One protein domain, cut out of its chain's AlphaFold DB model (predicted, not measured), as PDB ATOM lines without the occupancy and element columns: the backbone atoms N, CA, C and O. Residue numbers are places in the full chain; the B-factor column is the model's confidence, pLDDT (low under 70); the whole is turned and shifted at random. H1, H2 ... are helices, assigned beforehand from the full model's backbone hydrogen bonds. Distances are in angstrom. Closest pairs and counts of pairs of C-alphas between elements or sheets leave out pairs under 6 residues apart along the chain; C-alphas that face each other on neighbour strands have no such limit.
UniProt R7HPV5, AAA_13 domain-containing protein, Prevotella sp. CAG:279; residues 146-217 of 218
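Overview. This is residues 146 to 217 of the 218 residues of the protein "AAA_13 domain-containing protein" of Prevotella sp. CAG:279 (UniProt R7HPV5). This is a loose, open set of four helices: H1 and H2 follow each other round a corner, short H3 stands crosswise near H1, and long H4 runs beside H2, with residues 212 to 217 sticking out. The printed part has 72 residues with four named helices, H1 to H4 in order, and no named strand: all helix. The radius of gyration of the C-alphas is 13.9 A; the spans are 46 by 31 by 20 A.

Arrangement. H1, residues 146 to 157, and H2, residues 162 to 170, touch only at the corner, through residues 156 to 157 of H1 alone; their closest C-alphas, of Leu 156 and Trp 162, are 5.1 A apart. They run the same way at a steep tilt of 47 degrees. H3, residues 180 to 187, is close to H1 but not clearly touching, about perpendicular at 79 degrees; the closest C-alphas, of Arg 153 and Ile 183, are 8.0 A apart. H4, residues 196 to 215, is close to H2 but not clearly touching, the same way at a shallow tilt of 21 degrees; the closest C-alphas, of Val 169 and Leu 207, are 7.1 A apart. Every O i to N i+4 pair in H1, H2, H3 and H4 is within hydrogen-bond range.

Along the chain. H1 begins at C-alpha 146 (212.687, 240.932, 179.964) and is 15.8 A long; H4, 28.8 A, ends at C-alpha 215 (199.142, 206.264, 158.666).

Size, cuts and confidence. The printed part has no cut and no long link. Residues 214 to 217 have pLDDT under 70.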
ATOM      1  N   LEU A 146     212.693 241.163 181.408       92.56
ATOM      2  CA  LEU A 146     212.687 240.932 179.964       92.56
ATOM      3  C   LEU A 146     213.948 240.204 179.488       92.56
ATOM      4  O   LEU A 146     213.875 239.447 178.521       92.56
ATOM      5  N   TYR A 147     215.087 240.404 180.155       94.69
ATOM      6  CA  TYR A 147     216.320 239.681 179.847       94.69
ATOM      7  C   TYR A 147     216.123 238.174 180.032       94.69
ATOM      8  O   TYR A 147     216.320 237.403 179.091       94.69
ATOM      9  N   TYR A 148     215.640 237.755 181.203       92.25
ATOM     10  CA  TYR A 148     215.375 236.344 181.489       92.25
ATOM     11  C   TYR A 148     214.226 235.783 180.651       92.25
ATOM     12  O   TYR A 148     214.332 234.672 180.135       92.25
ATOM     13  N   PHE A 149     213.164 236.564 180.445       91.31
ATOM     14  CA  PHE A 149     212.067 236.176 179.563       91.31
ATOM     15  C   PHE A 149     212.562 235.862 178.147       91.31
ATOM     16  O   PHE A 149     212.217 234.825 177.581       91.31
ATOM     17  N   ASN A 150     213.408 236.730 177.579       92.50
ATOM     18  CA  ASN A 150     213.992 236.510 176.260       92.50
ATOM     19  C   ASN A 150     214.880 235.262 176.241       92.50
ATOM     20  O   ASN A 150     214.758 234.476 175.309       92.50
ATOM     21  N   GLN A 151     215.700 235.030 177.271       93.25
ATOM     22  CA  GLN A 151     216.518 233.815 177.356       93.25
ATOM     23  C   GLN A 151     215.672 232.537 177.366       93.25
ATOM     24  O   GLN A 151     215.943 231.619 176.592       93.25
ATOM     25  N   ILE A 152     214.625 232.485 178.197       92.50
ATOM     26  CA  ILE A 152     213.712 231.336 178.268       92.50
ATOM     27  C   ILE A 152     213.014 231.143 176.920       92.50
ATOM     28  O   ILE A 152     212.990 230.038 176.378       92.50
ATOM     29  N   ARG A 153     212.476 232.224 176.347       93.12
ATOM     30  CA  ARG A 153     211.801 232.191 175.048       93.12
ATOM     31  C   ARG A 153     212.727 231.675 173.950       93.12
ATOM     32  O   ARG A 153     212.312 230.842 173.148       93.12
ATOM     33  N   ASP A 154     213.957 232.165 173.892       93.56
ATOM     34  CA  ASP A 154     214.896 231.802 172.837       93.56
ATOM     35  C   ASP A 154     215.353 230.339 172.993       93.56
ATOM     36  O   ASP A 154     215.415 229.619 171.998       93.56
ATOM     37  N   ALA A 155     215.533 229.851 174.228       92.38
ATOM     38  CA  ALA A 155     215.802 228.437 174.509       92.38
ATOM     39  C   ALA A 155     214.637 227.518 174.097       92.38
ATOM     40  O   ALA A 155     214.850 226.492 173.453       92.38
ATOM     41  N   LEU A 156     213.391 227.899 174.399       92.88
ATOM     42  CA  LEU A 156     212.198 227.146 173.988       92.88
ATOM     43  C   LEU A 156     211.981 227.163 172.465       92.88
ATOM     44  O   LEU A 156     211.350 226.252 171.920       92.88
ATOM     45  N   ARG A 157     212.484 228.196 171.774       93.56
ATOM     46  CA  ARG A 157     212.373 228.372 170.315       93.56
ATOM     47  C   ARG A 157     213.521 227.737 169.526       93.56
ATOM     48  O   ARG A 157     213.407 227.637 168.297       93.56
ATOM     49  N   ALA A 158     214.598 227.349 170.208       93.31
ATOM     50  CA  ALA A 158     215.759 226.705 169.610       93.31
ATOM     51  C   ALA A 158     215.348 225.510 168.738       93.31
ATOM     52  O   ALA A 158     214.284 224.915 168.927       93.31
ATOM     53  N   ASP A 159     216.173 225.179 167.749       89.56
ATOM     54  CA  ASP A 159     215.861 224.097 166.820       89.56
ATOM     55  C   ASP A 159     215.794 222.749 167.543       89.56
ATOM     56  O   ASP A 159     216.689 222.388 168.305       89.56
ATOM     57  N   GLY A 160     214.689 222.028 167.336       84.94
ATOM     58  CA  GLY A 160     214.385 220.801 168.082       84.94
ATOM     59  C   GLY A 160     213.896 221.044 169.517       84.94
ATOM     60  O   GLY A 160     213.684 220.088 170.262       84.94
ATOM     61  N   GLY A 161     213.706 222.307 169.903       89.12
ATOM     62  CA  GLY A 161     213.151 222.721 171.186       89.12
ATOM     63  C   GLY A 161     211.626 222.609 171.252       89.12
ATOM     64  O   GLY A 161     210.953 222.147 170.326       89.12
ATOM     65  N   TRP A 162     211.063 223.070 172.369       91.94
ATOM     66  CA  TRP A 162     209.635 222.944 172.682       91.94
ATOM     67  C   TRP A 162     208.717 223.459 171.564       91.94
ATOM     68  O   TRP A 162     207.738 222.800 171.225       91.94
ATOM     69  N   ALA A 163     209.045 224.600 170.948       93.62
ATOM     70  CA  ALA A 163     208.207 225.204 169.911       93.62
ATOM     71  C   ALA A 163     208.110 224.362 168.624       93.62
ATOM     72  O   ALA A 163     207.092 224.429 167.929       93.62
ATOM     73  N   ASP A 164     209.154 223.591 168.298       91.75
ATOM     74  CA  ASP A 164     209.132 222.634 167.187       91.75
ATOM     75  C   ASP A 164     208.351 221.373 167.569       91.75
ATOM     76  O   ASP A 164     207.521 220.917 166.788       91.75
ATOM     77  N   ILE A 165     208.559 220.852 168.784       89.19
ATOM     78  CA  ILE A 165     207.852 219.663 169.282       89.19
ATOM     79  C   ILE A 165     206.339 219.917 169.330       89.19
ATOM     80  O   ILE A 165     205.559 219.109 168.831       89.19
ATOM     81  N   ASP A 166     205.907 221.052 169.884       91.12
ATOM     82  CA  ASP A 166     204.485 221.395 169.986       91.12
ATOM     83  C   ASP A 166     203.845 221.622 168.605       91.12
ATOM     84  O   ASP A 166     202.723 221.168 168.365       91.12
ATOM     85  N   ARG A 167     204.569 222.244 167.658       92.25
ATOM     86  CA  ARG A 167     204.136 222.339 166.251       92.25
ATOM     87  C   ARG A 167     203.880 220.951 165.675       92.25
ATOM     88  O   ARG A 167     202.843 220.723 165.056       92.25
ATOM     89  N   ASP A 168     204.843 220.058 165.857       89.19
ATOM     90  CA  ASP A 168     204.864 218.713 165.297       89.19
ATOM     91  C   ASP A 168     203.763 217.812 165.862       89.19
ATOM     92  O   ASP A 168     203.217 216.987 165.125       89.19
ATOM     93  N   VAL A 169     203.424 217.991 167.141       87.00
ATOM     94  CA  VAL A 169     202.283 217.345 167.807       87.00
ATOM     95  C   VAL A 169     200.960 217.889 167.260       87.00
ATOM     96  O   VAL A 169     200.051 217.117 166.970       87.00
ATOM     97  N   LYS A 170     200.853 219.210 167.066       88.62
ATOM     98  CA  LYS A 170     199.635 219.874 166.562       88.62
ATOM     99  C   LYS A 170     199.471 219.828 165.040       88.62
ATOM    100  O   LYS A 170     198.443 220.272 164.542       88.62
ATOM    101  N   ARG A 171     200.467 219.316 164.305       85.19
ATOM    102  CA  ARG A 171     200.530 219.293 162.827       85.19
ATOM    103  C   ARG A 171     200.446 220.674 162.178       85.19
ATOM    104  O   ARG A 171     199.919 220.833 161.079       85.19
ATOM    105  N   ASN A 172     200.994 221.678 162.850       90.25
ATOM    106  CA  ASN A 172     201.090 223.021 162.295       90.25
ATOM    107  C   ASN A 172     202.286 223.135 161.339       90.25
ATOM    108  O   ASN A 172     203.268 222.407 161.448       90.25
ATOM    109  N   THR A 173     202.235 224.091 160.414       88.50
ATOM    110  CA  THR A 173     203.344 224.364 159.480       88.50
ATOM    111  C   THR A 173     204.401 225.301 160.064       88.50
ATOM    112  O   THR A 173     205.553 225.286 159.638       88.50
ATOM    113  N   VAL A 174     204.036 226.106 161.064       91.81
ATOM    114  CA  VAL A 174     204.909 227.101 161.706       91.81
ATOM    115  C   VAL A 174     205.162 226.746 163.168       91.81
ATOM    116  O   VAL A 174     204.303 226.147 163.810       91.81
ATOM    117  N   LYS A 175     206.339 227.117 163.701       90.75
ATOM    118  CA  LYS A 175     206.678 226.891 165.118       90.75
ATOM    119  C   LYS A 175     205.612 227.504 166.030       90.75
ATOM    120  O   LYS A 175     205.125 228.605 165.756       90.75
ATOM    121  N   SER A 176     205.303 226.825 167.130       91.94
ATOM    122  CA  SER A 176     204.349 227.343 168.109       91.94
ATOM    123  C   SER A 176     204.850 228.634 168.751       91.94
ATOM    124  O   SER A 176     206.039 228.804 169.034       91.94
ATOM    125  N   ARG A 177     203.928 229.575 168.972       91.06
ATOM    126  CA  ARG A 177     204.237 230.841 169.636       91.06
ATOM    127  C   ARG A 177     204.467 230.592 171.124       91.06
ATOM    128  O   ARG A 177     203.652 229.955 171.779       91.06
ATOM    129  N   ILE A 178     205.540 231.168 171.652       92.25
ATOM    130  CA  ILE A 178     205.826 231.182 173.086       92.25
ATOM    131  C   ILE A 178     205.281 232.501 173.642       92.25
ATOM    132  O   ILE A 178     205.862 233.563 173.402       92.25
ATOM    133  N   SER A 179     204.114 232.445 174.283       90.62
ATOM    134  CA  SER A 179     203.523 233.568 175.019       90.62
ATOM    135  C   SER A 179     203.935 233.538 176.493       90.62
ATOM    136  O   SER A 179     204.446 232.527 176.980       90.62
ATOM    137  N   GLU A 180     203.681 234.634 177.209       88.50
ATOM    138  CA  GLU A 180     203.826 234.676 178.670       88.50
ATOM    139  C   GLU A 180     203.006 233.581 179.355       88.50
ATOM    140  O   GLU A 180     203.533 232.898 180.223       88.50
ATOM    141  N   ASP A 181     201.776 233.320 178.901       91.12
ATOM    142  CA  ASP A 181     200.933 232.256 179.463       91.12
ATOM    143  C   ASP A 181     201.578 230.871 179.358       91.12
ATOM    144  O   ASP A 181     201.502 230.079 180.297       91.12
ATOM    145  N   VAL A 182     202.243 230.576 178.235       90.38
ATOM    146  CA  VAL A 182     202.969 229.309 178.054       90.38
ATOM    147  C   VAL A 182     204.111 229.220 179.059       90.38
ATOM    148  O   VAL A 182     204.256 228.196 179.721       90.38
ATOM    149  N   ILE A 183     204.895 230.287 179.214       89.88
ATOM    150  CA  ILE A 183     206.011 230.309 180.166       89.88
ATOM    151  C   ILE A 183     205.501 230.182 181.604       89.88
ATOM    152  O   ILE A 183     206.017 229.358 182.350       89.88
ATOM    153  N   ASN A 184     204.451 230.912 181.977       90.56
ATOM    154  CA  ASN A 184     203.838 230.828 183.303       90.56
ATOM    155  C   ASN A 184     203.293 229.425 183.588       90.56
ATOM    156  O   ASN A 184     203.467 228.907 184.687       90.56
ATOM    157  N   THR A 185     202.686 228.786 182.584       91.44
ATOM    158  CA  THR A 185     202.226 227.398 182.697       91.44
ATOM    159  C   THR A 185     203.404 226.463 182.946       91.44
ATOM    160  O   THR A 185     203.335 225.646 183.855       91.44
ATOM    161  N   LEU A 186     204.497 226.604 182.187       88.75
ATOM    162  CA  LEU A 186     205.702 225.784 182.348       88.75
ATOM    163  C   LEU A 186     206.361 225.976 183.720       88.75
ATOM    164  O   LEU A 186     206.777 224.996 184.326       88.75
ATOM    165  N   LEU A 187     206.423 227.212 184.221       87.38
ATOM    166  CA  LEU A 187     206.960 227.529 185.549       87.38
ATOM    167  C   LEU A 187     206.089 226.983 186.690       87.38
ATOM    168  O   LEU A 187     206.588 226.791 187.795       87.38
ATOM    169  N   GLY A 188     204.800 226.749 186.434       91.06
ATOM    170  CA  GLY A 188     203.875 226.148 187.392       91.06
ATOM    171  C   GLY A 188     203.900 224.617 187.424       91.06
ATOM    172  O   GLY A 188     203.200 224.030 188.247       91.06
ATOM    173  N   LEU A 189     204.654 223.961 186.535       90.31
ATOM    174  CA  LEU A 189     204.788 222.505 186.538       90.31
ATOM    175  C   LEU A 189     205.784 222.055 187.610       90.31
ATOM    176  O   LEU A 189     206.810 222.695 187.831       90.31
ATOM    177  N   GLU A 190     205.504 220.915 188.244       91.44
ATOM    178  CA  GLU A 190     206.478 220.269 189.123       91.44
ATOM    179  C   GLU A 190     207.689 219.795 188.316       91.44
ATOM    180  O   GLU A 190     207.554 219.232 187.223       91.44
ATOM    181  N   GLU A 191     208.880 220.018 188.870       88.00
ATOM    182  CA  GLU A 191     210.114 219.604 188.223       88.00
ATOM    183  C   GLU A 191     210.173 218.069 188.149       88.00
ATOM    184  O   GLU A 191     210.048 217.385 189.172       88.00
ATOM    185  N   PRO A 192     210.337 217.491 186.947       89.19
ATOM    186  CA  PRO A 192     210.357 216.049 186.801       89.19
ATOM    187  C   PRO A 192     211.618 215.455 187.436       89.19
ATOM    188  O   PRO A 192     212.719 215.980 187.307       89.19
ATOM    189  N   THR A 193     211.468 214.291 188.068       91.38
ATOM    190  CA  THR A 193     212.592 213.532 188.647       91.38
ATOM    191  C   THR A 193     213.484 212.883 187.582       91.38
ATOM    192  O   THR A 193     214.634 212.530 187.844       91.38
ATOM    193  N   GLU A 194     212.952 212.703 186.373       93.50
ATOM    194  CA  GLU A 194     213.651 212.141 185.222       93.50
ATOM    195  C   GLU A 194     214.477 213.221 184.506       93.50
ATOM    196  O   GLU A 194     214.033 214.352 184.327       93.50
ATOM    197  N   ASN A 195     215.675 212.868 184.032       92.62
ATOM    198  CA  ASN A 195     216.517 213.813 183.298       92.62
ATOM    199  C   ASN A 195     215.966 214.139 181.892       92.62
ATOM    200  O   ASN A 195     215.190 213.378 181.304       92.62
ATOM    201  N   TYR A 196     216.449 215.250 181.322       87.19
ATOM    202  CA  TYR A 196     216.030 215.750 180.008       87.19
ATOM    203  C   TYR A 196     216.099 214.696 178.893       87.19
ATOM    204  O   TYR A 196     215.136 214.535 178.150       87.19
ATOM    205  N   ASN A 197     217.203 213.951 178.780       89.38
ATOM    206  CA  ASN A 197     217.398 212.998 177.681       89.38
ATOM    207  C   ASN A 197     216.376 211.855 177.733       89.38
ATOM    208  O   ASN A 197     215.832 211.465 176.701       89.38
ATOM    209  N   THR A 198     216.091 211.337 178.931       92.75
ATOM    210  CA  THR A 198     215.079 210.293 179.134       92.75
ATOM    211  C   THR A 198     213.698 210.789 178.712       92.75
ATOM    212  O   THR A 198     213.016 210.127 177.925       92.75
ATOM    213  N   LEU A 199     213.310 211.980 179.178       90.56
ATOM    214  CA  LEU A 199     212.027 212.597 178.845       90.56
ATOM    215  C   LEU A 199     211.905 212.887 177.347       90.56
ATOM    216  O   LEU A 199     210.892 212.554 176.733       90.56
ATOM    217  N   HIS A 200     212.950 213.454 176.747       87.50
ATOM    218  CA  HIS A 200     212.989 213.801 175.332       87.50
ATOM    219  C   HIS A 200     212.835 212.563 174.441       87.50
ATOM    220  O   HIS A 200     211.972 212.530 173.565       87.50
ATOM    221  N   ASN A 201     213.605 211.504 174.714       89.69
ATOM    222  CA  ASN A 201     213.510 210.249 173.967       89.69
ATOM    223  C   ASN A 201     212.123 209.613 174.101       89.69
ATOM    224  O   ASN A 201     211.573 209.118 173.117       89.69
ATOM    225  N   ARG A 202     211.523 209.662 175.298       91.06
ATOM    226  CA  ARG A 202     210.158 209.171 175.529       91.06
ATOM    227  C   ARG A 202     209.138 209.926 174.677       91.06
ATOM    228  O   ARG A 202     208.309 209.292 174.029       91.06
ATOM    229  N   VAL A 203     209.216 211.258 174.638       88.38
ATOM    230  CA  VAL A 203     208.324 212.095 173.818       88.38
ATOM    231  C   VAL A 203     208.488 211.782 172.331       88.38
ATOM    232  O   VAL A 203     207.487 211.542 171.657       88.38
ATOM    233  N   MET A 204     209.722 211.714 171.826       87.06
ATOM    234  CA  MET A 204     209.981 211.435 170.408       87.06
ATOM    235  C   MET A 204     209.518 210.035 169.989       87.06
ATOM    236  O   MET A 204     208.898 209.877 168.939       87.06
ATOM    237  N   ASN A 205     209.747 209.019 170.828       89.50
ATOM    238  CA  ASN A 205     209.261 207.662 170.572       89.50
ATOM    239  C   ASN A 205     207.729 207.611 170.525       89.50
ATOM    240  O   ASN A 205     207.162 207.042 169.591       89.50
ATOM    241  N   ASN A 206     207.055 208.251 171.486       89.44
ATOM    242  CA  ASN A 206     205.594 208.316 171.516       89.44
ATOM    243  C   ASN A 206     205.028 209.071 170.305       89.44
ATOM    244  O   ASN A 206     204.030 208.642 169.731       89.44
ATOM    245  N   LEU A 207     205.679 210.157 169.880       85.50
ATOM    246  CA  LEU A 207     205.283 210.918 168.695       85.50
ATOM    247  C   LEU A 207     205.399 210.080 167.412       85.50
ATOM    248  O   LEU A 207     204.499 210.114 166.574       85.50
ATOM    249  N   ASN A 208     206.477 209.306 167.267       86.44
ATOM    250  CA  ASN A 208     206.666 208.414 166.120       86.44
ATOM    251  C   ASN A 208     205.614 207.298 166.083       86.44
ATOM    252  O   ASN A 208     205.064 207.021 165.019       86.44
ATOM    253  N   LEU A 209     205.297 206.696 167.236       87.62
ATOM    254  CA  LEU A 209     204.216 205.711 167.348       87.62
ATOM    255  C   LEU A 209     202.861 206.320 166.977       87.62
ATOM    256  O   LEU A 209     202.114 205.717 166.212       87.62
ATOM    257  N   TYR A 210     202.570 207.526 167.471       83.75
ATOM    258  CA  TYR A 210     201.338 208.244 167.157       83.75
ATOM    259  C   TYR A 210     201.195 208.488 165.647       83.75
ATOM    260  O   TYR A 210     200.175 208.125 165.063       83.75
ATOM    261  N   ARG A 211     202.248 208.995 164.989       80.56
ATOM    262  CA  ARG A 211     202.271 209.195 163.529       80.56
ATOM    263  C   ARG A 211     202.064 207.882 162.764       80.56
ATOM    264  O   ARG A 211     201.160 207.805 161.940       80.56
ATOM    265  N   GLY A 212     202.821 206.835 163.098       79.50
ATOM    266  CA  GLY A 212     202.719 205.536 162.423       79.50
ATOM    267  C   GLY A 212     201.377 204.823 162.625       79.50
ATOM    268  O   GLY A 212     200.951 204.064 161.759       79.50
ATOM    269  N   SER A 213     200.693 205.069 163.746       77.00
ATOM    270  CA  SER A 213     199.369 204.493 164.015       77.00
ATOM    271  C   SER A 213     198.239 205.133 163.205       77.00
ATOM    272  O   SER A 213     197.274 204.445 162.885       77.00
ATOM    273  N   GLU A 214     198.359 206.412 162.843       63.34
ATOM    274  CA  GLU A 214     197.371 207.085 161.994       63.34
ATOM    275  C   GLU A 214     197.590 206.800 160.504       63.34
ATOM    276  O   GLU A 214     196.615 206.600 159.784       63.34
ATOM    277  N   ASP A 215     198.841 206.679 160.048       60.56
ATOM    278  CA  ASP A 215     199.142 206.264 158.666       60.56
ATOM    279  C   ASP A 215     198.657 204.829 158.372       60.56
ATOM    280  O   ASP A 215     198.370 204.487 157.229       60.56
ATOM    281  N   ALA A 216     198.528 203.989 159.406       55.44
ATOM    282  CA  ALA A 216     197.984 202.634 159.313       55.44
ATOM    283  C   ALA A 216     196.438 202.568 159.297       55.44
ATOM    284  O   ALA A 216     195.884 201.479 159.146       55.44
ATOM    285  N   GLN A 217     195.741 203.697 159.485       53.22
ATOM    286  CA  GLN A 217     194.272 203.798 159.427       53.22
ATOM    287  C   GLN A 217     193.745 204.310 158.071       53.22
ATOM    288  O   GLN A 217     192.534 204.505 157.935       53.22
TER     289      GLN A 217